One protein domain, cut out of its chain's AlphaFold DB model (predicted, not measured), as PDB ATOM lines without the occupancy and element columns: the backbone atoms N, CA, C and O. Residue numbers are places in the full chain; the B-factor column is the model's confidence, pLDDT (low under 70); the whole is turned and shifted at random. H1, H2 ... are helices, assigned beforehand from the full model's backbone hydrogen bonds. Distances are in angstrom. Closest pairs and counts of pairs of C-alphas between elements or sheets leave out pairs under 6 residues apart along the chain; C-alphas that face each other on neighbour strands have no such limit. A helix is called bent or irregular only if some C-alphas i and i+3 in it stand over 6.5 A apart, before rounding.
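AT A GLANCE: This is residues 3 to 148 of the 148 residues of an uncharacterized protein of Mycolicibacterium fortuitum (UniProt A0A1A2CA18). One very long helix, H1, makes the length of a rod, and the chain folds back from its far end toward its start. Near the start of H1, helices H4 and H6 pack on its first turns and, with the short H5 next to H6, make a small head; near the other end H2 packs on H1, followed by the short H3, and a long stretch without a named element, residues 84 to 101, leads from H3 back to the head. The printed part has 146 residues with six named helices, in the order H1 to H6, and no named strand; the class is all helix. The whole is extended, with a radius of gyration of the C-alphas of 28.1 A and spans of 91 by 24 by 21 A.

IN THESE COORDINATES: H1, residues 5 to 61, is 80.9 A long, from C-alpha 5 at (-7.415, 31.779, 69.714) to C-alpha 61 at (12.048, 53.984, -5.595). It has a kink of 38 degrees near residue 45; it is neither bent nor irregular, but only just: C-alphas 44 and 47 are 6.5 A apart. H2 is residues 68 to 75 and H3 residues 78 to 83. H4, residues 102 to 114, is 18.6 A long. H5 is residues 122 to 127. H6, residues 131 to 145, is 18.6 A long and ends at C-alpha 145 at (-0.131, 28.486, 71.094); it is irregular, with C-alphas 132 and 135 7.9 A apart.

HOW THE PARTS SIT: H1 is the hub, touching three helices. With residues 5 to 16 alone it touches H4 at a shallow tilt of 18 degrees, opposite ways; the closest C-alphas, of Ile 9 and Arg 109, are 6.0 A apart. With residues 6 to 12 alone it touches H6 at a steep tilt of 58 degrees, closest at the C-alphas of Ala 7 and Gly 145, 5.0 A. With residues 48 to 55 alone it touches H2, also at 58 degrees, closest at the C-alphas of Leu 52 and Ala 74, 5.1 A. H1 and H3 are near each other. H5 and H6 are close but not clearly touching, the closest C-alphas, of Pro 122 and Phe 137, being 7.2 A apart. H1 and H5 are apart. Every O i to N i+4 pair is within hydrogen-bond range in H2, H3, H4 and H5, against 51 of 53 in H1 and 6 of 11 in H6.

THE WHOLE: The C-alphas farthest apart, of Gly 63 and Arg 148, are 92.0 A apart. The printed part has no cut. The link from H3 to H4, 18 residues, is long. The mean pLDDT of the printed part is 86.1; residues 78 to 87 and residue 148 are under 70.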
ATOM      1  N   ILE A   3      -5.867  25.069  71.006       87.38
ATOM      2  CA  ILE A   3      -4.950  26.121  70.565       87.38
ATOM      3  C   ILE A   3      -5.536  27.455  71.009       87.38
ATOM      4  O   ILE A   3      -6.728  27.699  70.815       87.38
ATOM      5  N   ARG A   4      -4.704  28.327  71.583       90.19
ATOM      6  CA  ARG A   4      -5.106  29.687  71.943       90.19
ATOM      7  C   ARG A   4      -5.592  30.419  70.701       90.19
ATOM      8  O   ARG A   4      -4.856  30.533  69.717       90.19
ATOM      9  N   ARG A   5      -6.797  30.971  70.770       90.00
ATOM     10  CA  ARG A   5      -7.415  31.779  69.714       90.00
ATOM     11  C   ARG A   5      -6.470  32.879  69.231       90.00
ATOM     12  O   ARG A   5      -6.249  33.024  68.031       90.00
ATOM     13  N   VAL A   6      -5.847  33.591  70.170       90.62
ATOM     14  CA  VAL A   6      -4.883  34.666  69.880       90.62
ATOM     15  C   VAL A   6      -3.664  34.186  69.085       90.62
ATOM     16  O   VAL A   6      -3.177  34.912  68.223       90.62
ATOM     17  N   ALA A   7      -3.204  32.948  69.296       90.56
ATOM     18  CA  ALA A   7      -2.083  32.383  68.547       90.56
ATOM     19  C   ALA A   7      -2.475  32.031  67.103       90.56
ATOM     20  O   ALA A   7      -1.662  32.179  66.191       90.56
ATOM     21  N   ILE A   8      -3.724  31.604  66.883       90.31
ATOM     22  CA  ILE A   8      -4.257  31.367  65.535       90.31
ATOM     23  C   ILE A   8      -4.401  32.697  64.790       90.31
ATOM     24  O   ILE A   8      -3.946  32.801  63.654       90.31
ATOM     25  N   ILE A   9      -4.967  33.724  65.435       92.00
ATOM     26  CA  ILE A   9      -5.089  35.069  64.850       92.00
ATOM     27  C   ILE A   9      -3.706  35.613  64.468       92.00
ATOM     28  O   ILE A   9      -3.518  36.039  63.332       92.00
ATOM     29  N   ALA A  10      -2.716  35.504  65.359       93.31
ATOM     30  CA  ALA A  10      -1.348  35.926  65.065       93.31
ATOM     31  C   ALA A  10      -0.745  35.175  63.862       93.31
ATOM     32  O   ALA A  10      -0.098  35.784  63.013       93.31
ATOM     33  N   ALA A  11      -0.981  33.864  63.743       93.25
ATOM     34  CA  ALA A  11      -0.523  33.085  62.591       93.25
ATOM     35  C   ALA A  11      -1.192  33.531  61.274       93.25
ATOM     36  O   ALA A  11      -0.524  33.581  60.238       93.25
ATOM     37  N   ILE A  12      -2.481  33.892  61.312       94.00
ATOM     38  CA  ILE A  12      -3.199  34.459  60.159       94.00
ATOM     39  C   ILE A  12      -2.599  35.811  59.767       94.00
ATOM     40  O   ILE A  12      -2.285  36.017  58.594       94.00
ATOM     41  N   ASP A  13      -2.401  36.711  60.731       94.69
ATOM     42  CA  ASP A  13      -1.882  38.060  60.483       94.69
ATOM     43  C   ASP A  13      -0.462  38.011  59.886       94.69
ATOM     44  O   ASP A  13      -0.148  38.737  58.936       94.69
ATOM     45  N   VAL A  14       0.381  37.086  60.364       94.25
ATOM     46  CA  VAL A  14       1.707  36.817  59.781       94.25
ATOM     47  C   VAL A  14       1.594  36.337  58.335       94.25
ATOM     48  O   VAL A  14       2.346  36.800  57.474       94.25
ATOM     49  N   ALA A  15       0.667  35.425  58.040       93.44
ATOM     50  CA  ALA A  15       0.498  34.905  56.689       93.44
ATOM     51  C   ALA A  15      -0.028  35.956  55.703       93.44
ATOM     52  O   ALA A  15       0.453  36.014  54.570       93.44
ATOM     53  N   LEU A  16      -0.971  36.800  56.130       94.75
ATOM     54  CA  LEU A  16      -1.468  37.925  55.334       94.75
ATOM     55  C   LEU A  16      -0.343  38.928  55.054       94.75
ATOM     56  O   LEU A  16      -0.088  39.257  53.900       94.75
ATOM     57  N   THR A  17       0.423  39.299  56.083       94.88
ATOM     58  CA  THR A  17       1.579  40.199  55.935       94.88
ATOM     59  C   THR A  17       2.637  39.625  54.991       94.88
ATOM     60  O   THR A  17       3.238  40.348  54.194       94.88
ATOM     61  N   LYS A  18       2.902  38.314  55.075       93.88
ATOM     62  CA  LYS A  18       3.819  37.634  54.156       93.88
ATOM     63  C   LYS A  18       3.290  37.695  52.723       93.88
ATOM     64  O   LYS A  18       4.056  38.031  51.828       93.88
ATOM     65  N   HIS A  19       2.002  37.424  52.516       93.69
ATOM     66  CA  HIS A  19       1.391  37.498  51.194       93.69
ATOM     67  C   HIS A  19       1.511  38.896  50.582       93.69
ATOM     68  O   HIS A  19       1.915  39.002  49.430       93.69
ATOM     69  N   ASP A  20       1.258  39.958  51.349       94.75
ATOM     70  CA  ASP A  20       1.395  41.334  50.855       94.75
ATOM     71  C   ASP A  20       2.836  41.642  50.417       94.75
ATOM     72  O   ASP A  20       3.069  42.273  49.383       94.75
ATOM     73  N   LYS A  21       3.832  41.154  51.169       94.94
ATOM     74  CA  LYS A  21       5.246  41.256  50.773       94.94
ATOM     75  C   LYS A  21       5.528  40.481  49.489       94.94
ATOM     76  O   LYS A  21       6.162  41.029  48.591       94.94
ATOM     77  N   ASP A  22       5.037  39.250  49.393       93.62
ATOM     78  CA  ASP A  22       5.231  38.395  48.221       93.62
ATOM     79  C   ASP A  22       4.539  38.994  46.974       93.62
ATOM     80  O   ASP A  22       5.086  38.915  45.876       93.62
ATOM     81  N   VAL A  23       3.385  39.658  47.123       95.00
ATOM     82  CA  VAL A  23       2.690  40.394  46.045       95.00
ATOM     83  C   VAL A  23       3.498  41.601  45.579       95.00
ATOM     84  O   VAL A  23       3.675  41.789  44.375       95.00
ATOM     85  N   ASN A  24       4.017  42.404  46.506       95.00
ATOM     86  CA  ASN A  24       4.850  43.559  46.159       95.00
ATOM     87  C   ASN A  24       6.132  43.131  45.435       95.00
ATOM     88  O   ASN A  24       6.549  43.756  44.459       95.00
ATOM     89  N   GLU A  25       6.751  42.050  45.898       95.06
ATOM     90  CA  GLU A  25       7.941  41.493  45.270       95.06
ATOM     91  C   GLU A  25       7.627  40.914  43.885       95.06
ATOM     92  O   GLU A  25       8.324  41.219  42.917       95.06
ATOM     93  N   TYR A  26       6.517  40.185  43.747       94.25
ATOM     94  CA  TYR A  26       6.017  39.720  42.454       94.25
ATOM     95  C   TYR A  26       5.829  40.879  41.465       94.25
ATOM     96  O   TYR A  26       6.325  40.815  40.342       94.25
ATOM     97  N   GLN A  27       5.184  41.974  41.876       95.06
ATOM     98  CA  GLN A  27       4.987  43.149  41.018       95.06
ATOM     99  C   GLN A  27       6.315  43.763  40.555       95.06
ATOM    100  O   GLN A  27       6.455  44.113  39.380       95.06
ATOM    101  N   ARG A  28       7.311  43.854  41.445       95.62
ATOM    102  CA  ARG A  28       8.659  44.332  41.093       95.62
ATOM    103  C   ARG A  28       9.339  43.415  40.085       95.62
ATOM    104  O   ARG A  28       9.911  43.905  39.111       95.62
ATOM    105  N   GLN A  29       9.253  42.103  40.289       95.25
ATOM    106  CA  GLN A  29       9.824  41.122  39.370       95.25
ATOM    107  C   GLN A  29       9.149  41.184  37.999       95.25
ATOM    108  O   GLN A  29       9.849  41.196  36.990       95.25
ATOM    109  N   VAL A  30       7.818  41.302  37.944       94.94
ATOM    110  CA  VAL A  30       7.069  41.465  36.686       94.94
ATOM    111  C   VAL A  30       7.498  42.738  35.963       94.94
ATOM    112  O   VAL A  30       7.774  42.693  34.765       94.94
ATOM    113  N   ALA A  31       7.596  43.866  36.670       93.69
ATOM    114  CA  ALA A  31       8.019  45.132  36.077       93.69
ATOM    115  C   ALA A  31       9.440  45.042  35.503       93.69
ATOM    116  O   ALA A  31       9.672  45.435  34.358       93.69
ATOM    117  N   LYS A  32      10.374  44.460  36.266       94.44
ATOM    118  CA  LYS A  32      11.748  44.232  35.810       94.44
ATOM    119  C   LYS A  32      11.790  43.305  34.597       94.44
ATOM    120  O   LYS A  32      12.410  43.640  33.597       94.44
ATOM    121  N   TRP A  33      11.085  42.180  34.650       93.56
ATOM    122  CA  TRP A  33      11.020  41.227  33.545       93.56
ATOM    123  C   TRP A  33      10.459  41.867  32.269       93.56
ATOM    124  O   TRP A  33      10.992  41.640  31.183       93.56
ATOM    125  N   LYS A  34       9.430  42.720  32.384       90.12
ATOM    126  CA  LYS A  34       8.885  43.480  31.247       90.12
ATOM    127  C   LYS A  34       9.924  44.445  30.672       90.12
ATOM    128  O   LYS A  34      10.070  44.506  29.453       90.12
ATOM    129  N   ALA A  35      10.666  45.151  31.525       90.19
ATOM    130  CA  ALA A  35      11.735  46.054  31.099       90.19
ATOM    131  C   ALA A  35      12.878  45.303  30.392       90.19
ATOM    132  O   ALA A  35      13.261  45.680  29.285       90.19
ATOM    133  N   ASP A  36      13.359  44.204  30.974       89.56
ATOM    134  CA  ASP A  36      14.432  43.378  30.406       89.56
ATOM    135  C   ASP A  36      14.010  42.774  29.060       89.56
ATOM    136  O   ASP A  36      14.750  42.820  28.073       89.56
ATOM    137  N   ARG A  37      12.772  42.269  28.978       85.44
ATOM    138  CA  ARG A  37      12.179  41.774  27.732       85.44
ATOM    139  C   ARG A  37      12.087  42.875  26.679       85.44
ATOM    140  O   ARG A  37      12.381  42.611  25.514       85.44
ATOM    141  N   ARG A  38      11.682  44.089  27.062       83.88
ATOM    142  CA  ARG A  38      11.597  45.221  26.135       83.88
ATOM    143  C   ARG A  38      12.976  45.628  25.629       83.88
ATOM    144  O   ARG A  38      13.139  45.793  24.427       83.88
ATOM    145  N   ALA A  39      13.972  45.695  26.506       86.12
ATOM    146  CA  ALA A  39      15.346  46.001  26.127       86.12
ATOM    147  C   ALA A  39      15.931  44.942  25.173       86.12
ATOM    148  O   ALA A  39      16.571  45.283  24.174       86.12
ATOM    149  N   ALA A  40      15.675  43.655  25.435       82.25
ATOM    150  CA  ALA A  40      16.052  42.572  24.527       82.25
ATOM    151  C   ALA A  40      15.347  42.707  23.166       82.25
ATOM    152  O   ALA A  40      15.986  42.593  22.118       82.25
ATOM    153  N   TRP A  41      14.051  43.035  23.177       79.19
ATOM    154  CA  TRP A  41      13.292  43.304  21.959       79.19
ATOM    155  C   TRP A  41      13.865  44.480  21.166       79.19
ATOM    156  O   TRP A  41      14.059  44.334  19.962       79.19
ATOM    157  N   ASP A  42      14.169  45.608  21.812       81.25
ATOM    158  CA  ASP A  42      14.739  46.789  21.158       81.25
ATOM    159  C   ASP A  42      16.078  46.432  20.496       81.25
ATOM    160  O   ASP A  42      16.315  46.783  19.337       81.25
ATOM    161  N   LYS A  43      16.932  45.662  21.182       81.50
ATOM    162  CA  LYS A  43      18.232  45.227  20.653       81.50
ATOM    163  C   LYS A  43      18.098  44.326  19.420       81.50
ATOM    164  O   LYS A  43      18.822  44.517  18.446       81.50
ATOM    165  N   GLU A  44      17.188  43.357  19.448       76.88
ATOM    166  CA  GLU A  44      17.040  42.363  18.374       76.88
ATOM    167  C   GLU A  44      16.167  42.849  17.206       76.88
ATOM    168  O   GLU A  44      16.421  42.521  16.045       76.88
ATOM    169  N   SER A  45      15.131  43.634  17.498       78.62
ATOM    170  CA  SER A  45      14.098  44.007  16.524       78.62
ATOM    171  C   SER A  45      14.439  45.287  15.776       78.62
ATOM    172  O   SER A  45      14.058  45.420  14.615       78.62
ATOM    173  N   THR A  46      15.198  46.214  16.375       81.19
ATOM    174  CA  THR A  46      15.547  47.491  15.721       81.19
ATOM    175  C   THR A  46      16.265  47.280  14.389       81.19
ATOM    176  O   THR A  46      15.964  47.966  13.411       81.19
ATOM    177  N   ALA A  47      17.189  46.318  14.314       82.88
ATOM    178  CA  ALA A  47      17.892  46.006  13.071       82.88
ATOM    179  C   ALA A  47      16.934  45.481  11.986       82.88
ATOM    180  O   ALA A  47      17.009  45.913  10.837       82.88
ATOM    181  N   ARG A  48      15.986  44.614  12.364       83.56
ATOM    182  CA  ARG A  48      14.974  44.047  11.456       83.56
ATOM    183  C   ARG A  48      14.012  45.119  10.942       83.56
ATOM    184  O   ARG A  48      13.717  45.166   9.752       83.56
ATOM    185  N   TRP A  49      13.584  46.034  11.810       84.19
ATOM    186  CA  TRP A  49      12.731  47.162  11.426       84.19
ATOM    187  C   TRP A  49      13.434  48.139  10.485       84.19
ATOM    188  O   TRP A  49      12.836  48.585   9.506       84.19
ATOM    189  N   LYS A  50      14.716  48.434  10.735       88.69
ATOM    190  CA  LYS A  50      15.538  49.225   9.808       88.69
ATOM    191  C   LYS A  50      15.662  48.530   8.453       88.69
ATOM    192  O   LYS A  50      15.382  49.162   7.441       88.69
ATOM    193  N   ALA A  51      15.973  47.232   8.436       88.75
ATOM    194  CA  ALA A  51      16.066  46.452   7.203       88.75
ATOM    195  C   ALA A  51      14.746  46.452   6.413       88.75
ATOM    196  O   ALA A  51      14.758  46.644   5.197       88.75
ATOM    197  N   LEU A  52      13.601  46.309   7.091       90.38
ATOM    198  CA  LEU A  52      12.288  46.391   6.451       90.38
ATOM    199  C   LEU A  52      12.034  47.780   5.849       90.38
ATOM    200  O   LEU A  52      11.613  47.883   4.699       90.38
ATOM    201  N   ARG A  53      12.293  48.852   6.604       92.81
ATOM    202  CA  ARG A  53      12.136  50.233   6.117       92.81
ATOM    203  C   ARG A  53      13.007  50.489   4.887       92.81
ATOM    204  O   ARG A  53      12.544  51.091   3.915       92.81
ATOM    205  N   ASP A  54      14.256  50.039   4.925       94.44
ATOM    206  CA  ASP A  54      15.215  50.240   3.839       94.44
ATOM    207  C   ASP A  54      14.797  49.442   2.591       94.44
ATOM    208  O   ASP A  54      14.816  49.980   1.482       94.44
ATOM    209  N   LEU A  55      14.296  48.212   2.771       94.06
ATOM    210  CA  LEU A  55      13.690  47.400   1.710       94.06
ATOM    211  C   LEU A  55      12.486  48.103   1.066       94.06
ATOM    212  O   LEU A  55      12.419  48.198  -0.162       94.06
ATOM    213  N   ILE A  56      11.544  48.594   1.879       93.19
ATOM    214  CA  ILE A  56      10.355  49.317   1.402       93.19
ATOM    215  C   ILE A  56      10.792  50.531   0.579       93.19
ATOM    216  O   ILE A  56      10.330  50.720  -0.544       93.19
ATOM    217  N   THR A  57      11.738  51.314   1.102       95.56
ATOM    218  CA  THR A  57      12.265  52.508   0.428       95.56
ATOM    219  C   THR A  57      12.892  52.160  -0.921       95.56
ATOM    220  O   THR A  57      12.615  52.821  -1.924       95.56
ATOM    221  N   ALA A  58      13.712  51.108  -0.974       94.62
ATOM    222  CA  ALA A  58      14.358  50.660  -2.201       94.62
ATOM    223  C   ALA A  58      13.342  50.175  -3.250       94.62
ATOM    224  O   ALA A  58      13.459  50.515  -4.428       94.62
ATOM    225  N   ARG A  59      12.319  49.418  -2.831       92.56
ATOM    226  CA  ARG A  59      11.274  48.896  -3.725       92.56
ATOM    227  C   ARG A  59      10.368  49.989  -4.272       92.56
ATOM    228  O   ARG A  59      10.127  50.005  -5.477       92.56
ATOM    229  N   LEU A  60       9.960  50.930  -3.422       93.69
ATOM    230  CA  LEU A  60       9.179  52.096  -3.832       93.69
ATOM    231  C   LEU A  60       9.930  52.938  -4.866       93.69
ATOM    232  O   LEU A  60       9.370  53.253  -5.912       93.69
ATOM    233  N   ARG A  61      11.216  53.238  -4.630       94.81
ATOM    234  CA  ARG A  61      12.048  53.984  -5.595       94.81
ATOM    235  C   ARG A  61      12.207  53.260  -6.929       94.81
ATOM    236  O   ARG A  61      12.283  53.908  -7.964       94.81
ATOM    237  N   ALA A  62      12.259  51.931  -6.907       94.56
ATOM    238  CA  ALA A  62      12.373  51.114  -8.110       94.56
ATOM    239  C   ALA A  62      11.026  50.849  -8.810       94.56
ATOM    240  O   ALA A  62      11.019  50.160  -9.828       94.56
ATOM    241  N   GLY A  63       9.895  51.312  -8.257       94.00
ATOM    242  CA  GLY A  63       8.556  50.997  -8.769       94.00
ATOM    243  C   GLY A  63       8.221  49.501  -8.732       94.00
ATOM    244  O   GLY A  63       7.410  49.029  -9.524       94.00
ATOM    245  N   LYS A  64       8.874  48.729  -7.851       93.56
ATOM    246  CA  LYS A  64       8.706  47.273  -7.762       93.56
ATOM    247  C   LYS A  64       7.792  46.900  -6.595       93.56
ATOM    248  O   LYS A  64       7.937  47.473  -5.514       93.56
ATOM    249  N   PRO A  65       6.918  45.892  -6.755       93.12
ATOM    250  CA  PRO A  65       6.122  45.384  -5.647       93.12
ATOM    251  C   PRO A  65       7.011  44.725  -4.584       93.12
ATOM    252  O   PRO A  65       8.110  44.241  -4.874       93.12
ATOM    253  N   ILE A  66       6.526  44.692  -3.345       91.81
ATOM    254  CA  ILE A  66       7.142  43.952  -2.237       91.81
ATOM    255  C   ILE A  66       6.546  42.545  -2.224       91.81
ATOM    256  O   ILE A  66       5.328  42.393  -2.261       91.81
ATOM    257  N   THR A  67       7.396  41.520  -2.168       89.25
ATOM    258  CA  THR A  67       6.957  40.119  -2.132       89.25
ATOM    259  C   THR A  67       7.086  39.526  -0.725       89.25
ATOM    260  O   THR A  67       7.890  40.009   0.080       89.25
ATOM    261  N   PRO A  68       6.375  38.425  -0.419       84.75
ATOM    262  CA  PRO A  68       6.549  37.707   0.845       84.75
ATOM    263  C   PRO A  68       7.992  37.244   1.103       84.75
ATOM    264  O   PRO A  68       8.445  37.237   2.246       84.75
ATOM    265  N   SER A  69       8.742  36.898   0.048       86.31
ATOM    266  CA  SER A  69      10.152  36.505   0.173       86.31
ATOM    267  C   SER A  69      11.030  37.666   0.644       86.31
ATOM    268  O   SER A  69      11.947  37.462   1.438       86.31
ATOM    269  N   ASP A  70      10.731  38.887   0.198       87.56
ATOM    270  CA  ASP A  70      11.463  40.087   0.609       87.56
ATOM    271  C   ASP A  70      11.219  40.395   2.090       87.56
ATOM    272  O   ASP A  70      12.155  40.673   2.842       87.56
ATOM    273  N   LEU A  71       9.961  40.270   2.527       85.12
ATOM    274  CA  LEU A  71       9.576  40.438   3.928       85.12
ATOM    275  C   LEU A  71      10.272  39.412   4.824       85.12
ATOM    276  O   LEU A  71      10.821  39.784   5.858       85.12
ATOM    277  N   LYS A  72      10.318  38.142   4.406       84.06
ATOM    278  CA  LYS A  72      11.033  37.080   5.130       84.06
ATOM    279  C   LYS A  72      12.534  37.364   5.235       84.06
ATOM    280  O   LYS A  72      13.130  37.096   6.274       84.06
ATOM    281  N   GLY A  73      13.146  37.927   4.191       85.31
ATOM    282  CA  GLY A  73      14.553  38.331   4.213       85.31
ATOM    283  C   GLY A  73      14.840  39.461   5.208       85.31
ATOM    284  O   GLY A  73      15.834  39.406   5.927       85.31
ATOM    285  N   ALA A  74      13.958  40.461   5.286       86.44
ATOM    286  CA  ALA A  74      14.139  41.620   6.164       86.44
ATOM    287  C   ALA A  74      13.762  41.349   7.632       86.44
ATOM    288  O   ALA A  74      14.437  41.811   8.553       86.44
ATOM    289  N   LEU A  75      12.675  40.609   7.858       81.19
ATOM    290  CA  LEU A  75      12.091  40.389   9.182       81.19
ATOM    291  C   LEU A  75      12.468  39.037   9.808       81.19
ATOM    292  O   LEU A  75      12.316  38.858  11.018       81.19
ATOM    293  N   GLY A  76      12.989  38.099   9.018       80.06
ATOM    294  CA  GLY A  76      13.291  36.741   9.459       80.06
ATOM    295  C   GLY A  76      12.056  35.837   9.463       80.06
ATOM    296  O   GLY A  76      11.155  35.966   8.634       80.06
ATOM    297  N   SER A  77      12.027  34.860  10.371       74.81
ATOM    298  CA  SER A  77      10.909  33.919  10.467       74.81
ATOM    299  C   SER A  77       9.640  34.588  11.004       74.81
ATOM    300  O   SER A  77       9.688  35.490  11.838       74.81
ATOM    301  N   GLU A  78       8.480  34.079  10.595       68.19
ATOM    302  CA  GLU A  78       7.172  34.544  11.075       68.19
ATOM    303  C   GLU A  78       7.037  34.437  12.606       68.19
ATOM    304  O   GLU A  78       6.472  35.309  13.261       68.19
ATOM    305  N   SER A  79       7.668  33.424  13.215       65.19
ATOM    306  CA  SER A  79       7.721  33.283  14.676       65.19
ATOM    307  C   SER A  79       8.582  34.345  15.364       65.19
ATOM    308  O   SER A  79       8.371  34.615  16.548       65.19
ATOM    309  N   ALA A  80       9.553  34.937  14.665       64.94
ATOM    310  CA  ALA A  80      10.324  36.064  15.172       64.94
ATOM    311  C   ALA A  80       9.479  37.343  15.140       64.94
ATOM    312  O   ALA A  80       9.465  38.076  16.123       64.94
ATOM    313  N   VAL A  81       8.705  37.550  14.068       64.69
ATOM    314  CA  VAL A  81       7.802  38.701  13.908       64.69
ATOM    315  C   VAL A  81       6.652  38.665  14.910       64.69
ATOM    316  O   VAL A  81       6.417  39.648  15.603       64.69
ATOM    317  N   ASN A  82       5.979  37.527  15.081       64.06
ATOM    318  CA  ASN A  82       4.870  37.416  16.038       64.06
ATOM    319  C   ASN A  82       5.327  37.601  17.494       64.06
ATOM    320  O   ASN A  82       4.603  38.156  18.319       64.06
ATOM    321  N   ARG A  83       6.569  37.213  17.813       63.53
ATOM    322  CA  ARG A  83       7.170  37.488  19.126       63.53
ATOM    323  C   ARG A  83       7.471  38.970  19.356       63.53
ATOM    324  O   ARG A  83       7.611  39.357  20.514       63.53
ATOM    325  N   CYS A  84       7.535  39.785  18.301       58.97
ATOM    326  CA  CYS A  84       7.803  41.216  18.401       58.97
ATOM    327  C   CYS A  84       6.598  42.052  18.854       58.97
ATOM    328  O   CYS A  84       6.809  43.192  19.255       58.97
ATOM    329  N   PHE A  85       5.374  41.527  18.791       57.41
ATOM    330  CA  PHE A  85       4.155  42.318  19.022       57.41
ATOM    331  C   PHE A  85       3.332  41.886  20.234       57.41
ATOM    332  O   PHE A  85       2.369  42.555  20.590       57.41
ATOM    333  N   ALA A  86       3.699  40.781  20.876       63.59
ATOM    334  CA  ALA A  86       2.968  40.285  22.028       63.59
ATOM    335  C   ALA A  86       3.522  40.896  23.323       63.59
ATOM    336  O   ALA A  86       4.540  40.426  23.860       63.59
ATOM    337  N   ASP A  87       2.803  41.893  23.845       68.25
ATOM    338  CA  ASP A  87       2.766  42.152  25.281       68.25
ATOM    339  C   ASP A  87       2.232  40.884  25.938       68.25
ATOM    340  O   ASP A  87       1.049  40.556  25.861       68.25
ATOM    341  N   ARG A  88       3.148  40.102  26.503       81.25
ATOM    342  CA  ARG A  88       2.799  38.880  27.217       81.25
ATOM    343  C   ARG A  88       3.140  39.045  28.678       81.25
ATOM    344  O   ARG A  88       4.159  39.645  29.019       81.25
ATOM    345  N   GLU A  89       2.323  38.434  29.514       86.19
ATOM    346  CA  GLU A  89       2.652  38.257  30.916       86.19
ATOM    347  C   GLU A  89       3.712  37.151  31.085       86.19
ATOM    348  O   GLU A  89       3.831  36.246  30.238       86.19
ATOM    349  N   PRO A  90       4.521  37.228  32.151       89.19
ATOM    350  CA  PRO A  90       5.446  36.165  32.490       89.19
ATOM    351  C   PRO A  90       4.673  34.882  32.795       89.19
ATOM    352  O   PRO A  90       3.597  34.884  33.392       89.19
ATOM    353  N   SER A  91       5.240  33.762  32.367       88.56
ATOM    354  CA  SER A  91       4.739  32.438  32.722       88.56
ATOM    355  C   SER A  91       5.123  32.075  34.159       88.56
ATOM    356  O   SER A  91       6.060  32.636  34.729       88.56
ATOM    357  N   ALA A  92       4.460  31.066  34.726       85.94
ATOM    358  CA  ALA A  92       4.774  30.573  36.070       85.94
ATOM    359  C   ALA A  92       6.202  30.001  36.206       85.94
ATOM    360  O   ALA A  92       6.714  29.909  37.318       85.94
ATOM    361  N   SER A  93       6.845  29.619  35.095       88.88
ATOM    362  CA  SER A  93       8.257  29.210  35.064       88.88
ATOM    363  C   SER A  93       9.236  30.387  35.070       88.88
ATOM    364  O   SER A  93      10.414  30.187  35.342       88.88
ATOM    365  N   GLU A  94       8.774  31.595  34.749       91.12
ATOM    366  CA  GLU A  94       9.602  32.807  34.734       91.12
ATOM    367  C   GLU A  94       9.450  33.596  36.029       91.12
ATOM    368  O   GLU A  94      10.443  34.074  36.570       91.12
ATOM    369  N   ILE A  95       8.215  33.722  36.526       92.00
ATOM    370  CA  ILE A  95       7.916  34.401  37.786       92.00
ATOM    371  C   ILE A  95       6.855  33.609  38.543       92.00
ATOM    372  O   ILE A  95       5.765  33.334  38.037       92.00
ATOM    373  N   VAL A  96       7.172  33.254  39.787       91.44
ATOM    374  CA  VAL A  96       6.266  32.501  40.653       91.44
ATOM    375  C   VAL A  96       5.159  33.421  41.159       91.44
ATOM    376  O   VAL A  96       5.416  34.402  41.852       91.44
ATOM    377  N   VAL A  97       3.912  33.078  40.838       89.94
ATOM    378  CA  VAL A  97       2.738  33.815  41.317       89.94
ATOM    379  C   VAL A  97       2.507  33.503  42.800       89.94
ATOM    380  O   VAL A  97       2.375  32.324  43.152       89.94
ATOM    381  N   PRO A  98       2.404  34.516  43.679       89.50
ATOM    382  CA  PRO A  98       2.103  34.294  45.085       89.50
ATOM    383  C   PRO A  98       0.692  33.715  45.236       89.50
ATOM    384  O   PRO A  98      -0.290  34.285  44.764       89.50
ATOM    385  N   ARG A  99       0.579  32.566  45.910       87.44
ATOM    386  CA  ARG A  99      -0.701  31.893  46.172       87.44
ATOM    387  C   ARG A  99      -1.014  31.939  47.659       87.44
ATOM    388  O   ARG A  99      -0.266  31.400  48.466       87.44
ATOM    389  N   CYS A 100      -2.137  32.555  48.014       87.81
ATOM    390  CA  CYS A 100      -2.642  32.587  49.381       87.81
ATOM    391  C   CYS A 100      -4.176  32.686  49.360       87.81
ATOM    392  O   CYS A 100      -4.709  33.498  48.601       87.81
ATOM    393  N   PRO A 101      -4.917  31.900  50.165       90.81
ATOM    394  CA  PRO A 101      -6.371  31.999  50.247       90.81
ATOM    395  C   PRO A 101      -6.790  33.190  51.132       90.81
ATOM    396  O   PRO A 101      -7.368  33.009  52.204       90.81
ATOM    397  N   VAL A 102      -6.482  34.414  50.686       91.81
ATOM    398  CA  VAL A 102      -6.629  35.667  51.456       91.81
ATOM    399  C   VAL A 102      -8.036  35.844  52.024       91.81
ATOM    400  O   VAL A 102      -8.191  36.073  53.220       91.81
ATOM    401  N   GLU A 103      -9.073  35.677  51.202       91.25
ATOM    402  CA  GLU A 103     -10.459  35.873  51.645       91.25
ATOM    403  C   GLU A 103     -10.898  34.826  52.675       91.25
ATOM    404  O   GLU A 103     -11.581  35.156  53.646       91.25
ATOM    405  N   LYS A 104     -10.423  33.576  52.550       90.50
ATOM    406  CA  LYS A 104     -10.669  32.547  53.572       90.50
ATOM    407  C   LYS A 104      -9.946  32.879  54.874       90.50
ATOM    408  O   LYS A 104     -10.533  32.703  55.934       90.50
ATOM    409  N   LEU A 105      -8.711  33.384  54.813       92.56
ATOM    410  CA  LEU A 105      -7.959  33.814  55.996       92.56
ATOM    411  C   LEU A 105      -8.633  34.996  56.706       92.56
ATOM    412  O   LEU A 105      -8.769  34.967  57.927       92.56
ATOM    413  N   LYS A 106      -9.112  35.999  55.959       93.19
ATOM    414  CA  LYS A 106      -9.864  37.136  56.515       93.19
ATOM    415  C   LYS A 106     -11.175  36.689  57.159       93.19
ATOM    416  O   LYS A 106     -11.442  37.048  58.302       93.19
ATOM    417  N   SER A 107     -11.963  35.869  56.457       91.06
ATOM    418  CA  SER A 107     -13.198  35.288  56.999       91.06
ATOM    419  C   SER A 107     -12.921  34.494  58.274       91.06
ATOM    420  O   SER A 107     -13.611  34.668  59.278       91.06
ATOM    421  N   PHE A 108     -11.869  33.674  58.260       90.38
ATOM    422  CA  PHE A 108     -11.501  32.854  59.400       90.38
ATOM    423  C   PHE A 108     -11.072  33.695  60.606       90.38
ATOM    424  O   PHE A 108     -11.501  33.439  61.729       90.38
ATOM    425  N   ARG A 109     -10.297  34.759  60.376       91.81
ATOM    426  CA  ARG A 109      -9.944  35.736  61.409       91.81
ATOM    427  C   ARG A 109     -11.189  36.369  62.033       91.81
ATOM    428  O   ARG A 109     -11.278  36.423  63.254       91.81
ATOM    429  N   SER A 110     -12.152  36.805  61.221       90.06
ATOM    430  CA  SER A 110     -13.410  37.382  61.717       90.06
ATOM    431  C   SER A 110     -14.220  36.382  62.545       90.06
ATOM    432  O   SER A 110     -14.727  36.743  63.605       90.06
ATOM    433  N   ALA A 111     -14.291  35.119  62.112       87.75
ATOM    434  CA  ALA A 111     -14.948  34.057  62.870       87.75
ATOM    435  C   ALA A 111     -14.272  33.828  64.232       87.75
ATOM    436  O   ALA A 111     -14.955  33.736  65.247       87.75
ATOM    437  N   LEU A 112     -12.936  33.807  64.279       87.75
ATOM    438  CA  LEU A 112     -12.191  33.669  65.533       87.75
ATOM    439  C   LEU A 112     -12.439  34.842  66.480       87.75
ATOM    440  O   LEU A 112     -12.626  34.616  67.668       87.75
ATOM    441  N   VAL A 113     -12.480  36.078  65.976       88.06
ATOM    442  CA  VAL A 113     -12.761  37.266  66.802       88.06
ATOM    443  C   VAL A 113     -14.156  37.201  67.438       88.06
ATOM    444  O   VAL A 113     -14.321  37.649  68.569       88.06
ATOM    445  N   ALA A 114     -15.138  36.613  66.749       85.88
ATOM    446  CA  ALA A 114     -16.502  36.457  67.256       85.88
ATOM    447  C   ALA A 114     -16.662  35.333  68.302       85.88
ATOM    448  O   ALA A 114     -17.622  35.348  69.069       85.88
ATOM    449  N   ILE A 115     -15.743  34.361  68.350       82.00
ATOM    450  CA  ILE A 115     -15.768  33.279  69.345       82.00
ATOM    451  C   ILE A 115     -15.337  33.842  70.702       82.00
ATOM    452  O   ILE A 115     -14.240  34.383  70.824       82.00
ATOM    453  N   ALA A 116     -16.184  33.695  71.725       75.25
ATOM    454  CA  ALA A 116     -15.892  34.143  73.089       75.25
ATOM    455  C   ALA A 116     -14.820  33.284  73.787       75.25
ATOM    456  O   ALA A 116     -14.071  33.794  74.620       75.25
ATOM    457  N   ASP A 117     -14.717  32.006  73.414       82.38
ATOM    458  CA  ASP A 117     -13.763  31.064  73.993       82.38
ATOM    459  C   ASP A 117     -12.316  31.387  73.597       82.38
ATOM    460  O   ASP A 117     -11.987  31.616  72.429       82.38
ATOM    461  N   ASP A 118     -11.412  31.353  74.579       82.38
ATOM    462  CA  ASP A 118      -9.990  31.641  74.356       82.38
ATOM    463  C   ASP A 118      -9.213  30.444  73.778       82.38
ATOM    464  O   ASP A 118      -8.114  30.590  73.237       82.38
ATOM    465  N   ALA A 119      -9.796  29.246  73.841       82.88
ATOM    466  CA  ALA A 119      -9.182  28.005  73.400       82.88
ATOM    467  C   ALA A 119     -10.062  27.316  72.355       82.88
ATOM    468  O   ALA A 119     -11.238  27.049  72.589       82.88
ATOM    469  N   VAL A 120      -9.483  26.995  71.196       82.94
ATOM    470  CA  VAL A 120     -10.216  26.399  70.075       82.94
ATOM    471  C   VAL A 120      -9.613  25.052  69.698       82.94
ATOM    472  O   VAL A 120      -8.391  24.884  69.652       82.94
ATOM    473  N   THR A 121     -10.464  24.062  69.429       83.31
ATOM    474  CA  THR A 121     -10.015  22.747  68.959       83.31
ATOM    475  C   THR A 121      -9.892  22.721  67.431       83.31
ATOM    476  O   THR A 121     -10.761  23.245  66.730       83.31
ATOM    477  N   PRO A 122      -8.859  22.062  66.871       77.12
ATOM    478  CA  PRO A 122      -8.736  21.899  65.422       77.12
ATOM    479  C   PRO A 122      -9.947  21.199  64.785       77.12
ATOM    480  O   PRO A 122     -10.326  21.525  63.664       77.12
ATOM    481  N   SER A 123     -10.576  20.255  65.492       80.06
ATOM    482  CA  SER A 123     -11.771  19.536  65.031       80.06
ATOM    483  C   SER A 123     -12.991  20.450  64.884       80.06
ATOM    484  O   SER A 123     -13.670  20.368  63.862       80.06
ATOM    485  N   ALA A 124     -13.232  21.359  65.837       76.12
ATOM    486  CA  ALA A 124     -14.314  22.343  65.734       76.12
ATOM    487  C   ALA A 124     -14.124  23.269  64.521       76.12
ATOM    488  O   ALA A 124     -15.067  23.573  63.799       76.12
ATOM    489  N   LEU A 125     -12.882  23.656  64.231       74.31
ATOM    490  CA  LEU A 125     -12.571  24.554  63.117       74.31
ATOM    491  C   LEU A 125     -12.638  23.865  61.751       74.31
ATOM    492  O   LEU A 125     -13.067  24.479  60.772       74.31
ATOM    493  N   LYS A 126     -12.278  22.576  61.680       79.12
ATOM    494  CA  LYS A 126     -12.534  21.756  60.486       79.12
ATOM    495  C   LYS A 126     -14.036  21.625  60.218       79.12
ATOM    496  O   LYS A 126     -14.434  21.730  59.061       79.12
ATOM    497  N   ALA A 127     -14.854  21.457  61.262       79.94
ATOM    498  CA  ALA A 127     -16.313  21.399  61.140       79.94
ATOM    499  C   ALA A 127     -16.920  22.720  60.628       79.94
ATOM    500  O   ALA A 127     -17.881  22.693  59.868       79.94
ATOM    501  N   LEU A 128     -16.305  23.864  60.950       76.69
ATOM    502  CA  LEU A 128     -16.681  25.189  60.432       76.69
ATOM    503  C   LEU A 128     -16.260  25.441  58.968       76.69
ATOM    504  O   LEU A 128     -16.487  26.526  58.441       76.69
ATOM    505  N   GLY A 129     -15.647  24.462  58.296       82.25
ATOM    506  CA  GLY A 129     -15.288  24.553  56.876       82.25
ATOM    507  C   GLY A 129     -13.872  25.062  56.590       82.25
ATOM    508  O   GLY A 129     -13.490  25.178  55.426       82.25
ATOM    509  N   TYR A 130     -13.040  25.287  57.613       84.50
ATOM    510  CA  TYR A 130     -11.672  25.809  57.457       84.50
ATOM    511  C   TYR A 130     -10.595  24.717  57.306       84.50
ATOM    512  O   TYR A 130      -9.426  24.936  57.622       84.50
ATOM    513  N   LYS A 131     -10.958  23.533  56.790       80.31
ATOM    514  CA  LYS A 131     -10.044  22.380  56.631       80.31
ATOM    515  C   LYS A 131      -8.793  22.676  55.789       80.31
ATOM    516  O   LYS A 131      -7.729  22.129  56.030       80.31
ATOM    517  N   GLU A 132      -8.896  23.579  54.819       82.62
ATOM    518  CA  GLU A 132      -7.776  23.957  53.941       82.62
ATOM    519  C   GLU A 132      -6.751  24.878  54.628       82.62
ATOM    520  O   GLU A 132      -5.689  25.157  54.073       82.62
ATOM    521  N   LEU A 133      -7.051  25.352  55.842       86.06
ATOM    522  CA  LEU A 133      -6.190  26.230  56.636       86.06
ATOM    523  C   LEU A 133      -5.425  25.464  57.726       86.06
ATOM    524  O   LEU A 133      -4.932  26.067  58.675       86.06
ATOM    525  N   GLU A 134      -5.286  24.140  57.594       85.75
ATOM    526  CA  GLU A 134      -4.581  23.301  58.575       85.75
ATOM    527  C   GLU A 134      -3.161  23.778  58.894       85.75
ATOM    528  O   GLU A 134      -2.733  23.767  60.050       85.75
ATOM    529  N   TRP A 135      -2.464  24.294  57.886       87.94
ATOM    530  CA  TRP A 135      -1.126  24.858  58.027       87.94
ATOM    531  C   TRP A 135      -1.077  26.068  58.979       87.94
ATOM    532  O   TRP A 135      -0.058  26.273  59.640       87.94
ATOM    533  N   VAL A 136      -2.170  26.833  59.111       88.00
ATOM    534  CA  VAL A 136      -2.286  27.951  60.066       88.00
ATOM    535  C   VAL A 136      -2.315  27.424  61.499       88.00
ATOM    536  O   VAL A 136      -1.653  27.980  62.374       88.00
ATOM    537  N   PHE A 137      -3.014  26.311  61.751       85.38
ATOM    538  CA  PHE A 137      -3.025  25.665  63.069       85.38
ATOM    539  C   PHE A 137      -1.652  25.138  63.439       85.38
ATOM    540  O   PHE A 137      -1.179  25.368  64.551       85.38
ATOM    541  N   THR A 138      -0.981  24.475  62.496       86.38
ATOM    542  CA  THR A 138       0.391  24.010  62.698       86.38
ATOM    543  C   THR A 138       1.332  25.174  63.007       86.38
ATOM    544  O   THR A 138       2.157  25.058  63.912       86.38
ATOM    545  N   ALA A 139       1.199  26.305  62.308       87.69
ATOM    546  CA  ALA A 139       1.983  27.507  62.582       87.69
ATOM    547  C   ALA A 139       1.692  28.083  63.981       87.69
ATOM    548  O   ALA A 139       2.625  28.389  64.722       87.69
ATOM    549  N   ALA A 140       0.422  28.158  64.384       87.44
ATOM    550  CA  ALA A 140       0.023  28.628  65.712       87.44
ATOM    551  C   ALA A 140       0.572  27.740  66.844       87.44
ATOM    552  O   ALA A 140       1.053  28.250  67.856       87.44
ATOM    553  N   ILE A 141       0.555  26.414  66.665       87.44
ATOM    554  CA  ILE A 141       1.135  25.455  67.621       87.44
ATOM    555  C   ILE A 141       2.651  25.639  67.719       87.44
ATOM    556  O   ILE A 141       3.182  25.714  68.826       87.44
ATOM    557  N   LYS A 142       3.345  25.747  66.575       86.81
ATOM    558  CA  LYS A 142       4.801  25.976  66.529       86.81
ATOM    559  C   LYS A 142       5.213  27.257  67.256       86.81
ATOM    560  O   LYS A 142       6.271  27.284  67.869       86.81
ATOM    561  N   ASN A 143       4.354  28.272  67.246       85.00
ATOM    562  CA  ASN A 143       4.566  29.536  67.951       85.00
ATOM    563  C   ASN A 143       4.137  29.496  69.435       85.00
ATOM    564  O   ASN A 143       3.923  30.542  70.040       85.00
ATOM    565  N   GLY A 144       3.987  28.307  70.032       82.50
ATOM    566  CA  GLY A 144       3.693  28.150  71.462       82.50
ATOM    567  C   GLY A 144       2.220  28.329  71.839       82.50
ATOM    568  O   GLY A 144       1.898  28.471  73.015       82.50
ATOM    569  N   GLY A 145       1.305  28.307  70.865       82.31
ATOM    570  CA  GLY A 145      -0.131  28.486  71.094       82.31
ATOM    571  C   GLY A 145      -0.867  27.272  71.668       82.31
ATOM    572  O   GLY A 145      -2.075  27.356  71.871       82.31
ATOM    573  N   ALA A 146      -0.198  26.139  71.890       83.56
ATOM    574  CA  ALA A 146      -0.844  24.928  72.391       83.56
ATOM    575  C   ALA A 146      -1.300  25.086  73.852       83.56
ATOM    576  O   ALA A 146      -0.551  25.553  74.708       83.56
ATOM    577  N   VAL A 147      -2.528  24.653  74.135       79.31
ATOM    578  CA  VAL A 147      -3.111  24.570  75.479       79.31
ATOM    579  C   VAL A 147      -3.299  23.089  75.815       79.31
ATOM    580  O   VAL A 147      -3.767  22.317  74.966       79.31
ATOM    581  N   ARG A 148      -2.853  22.698  77.017       61.72
ATOM    582  CA  ARG A 148      -3.024  21.341  77.553       61.72
ATOM    583  C   ARG A 148      -4.488  21.072  77.855       61.72
ATOM    584  O   ARG A 148      -5.087  21.936  78.526       61.72
TER     585      ARG A 148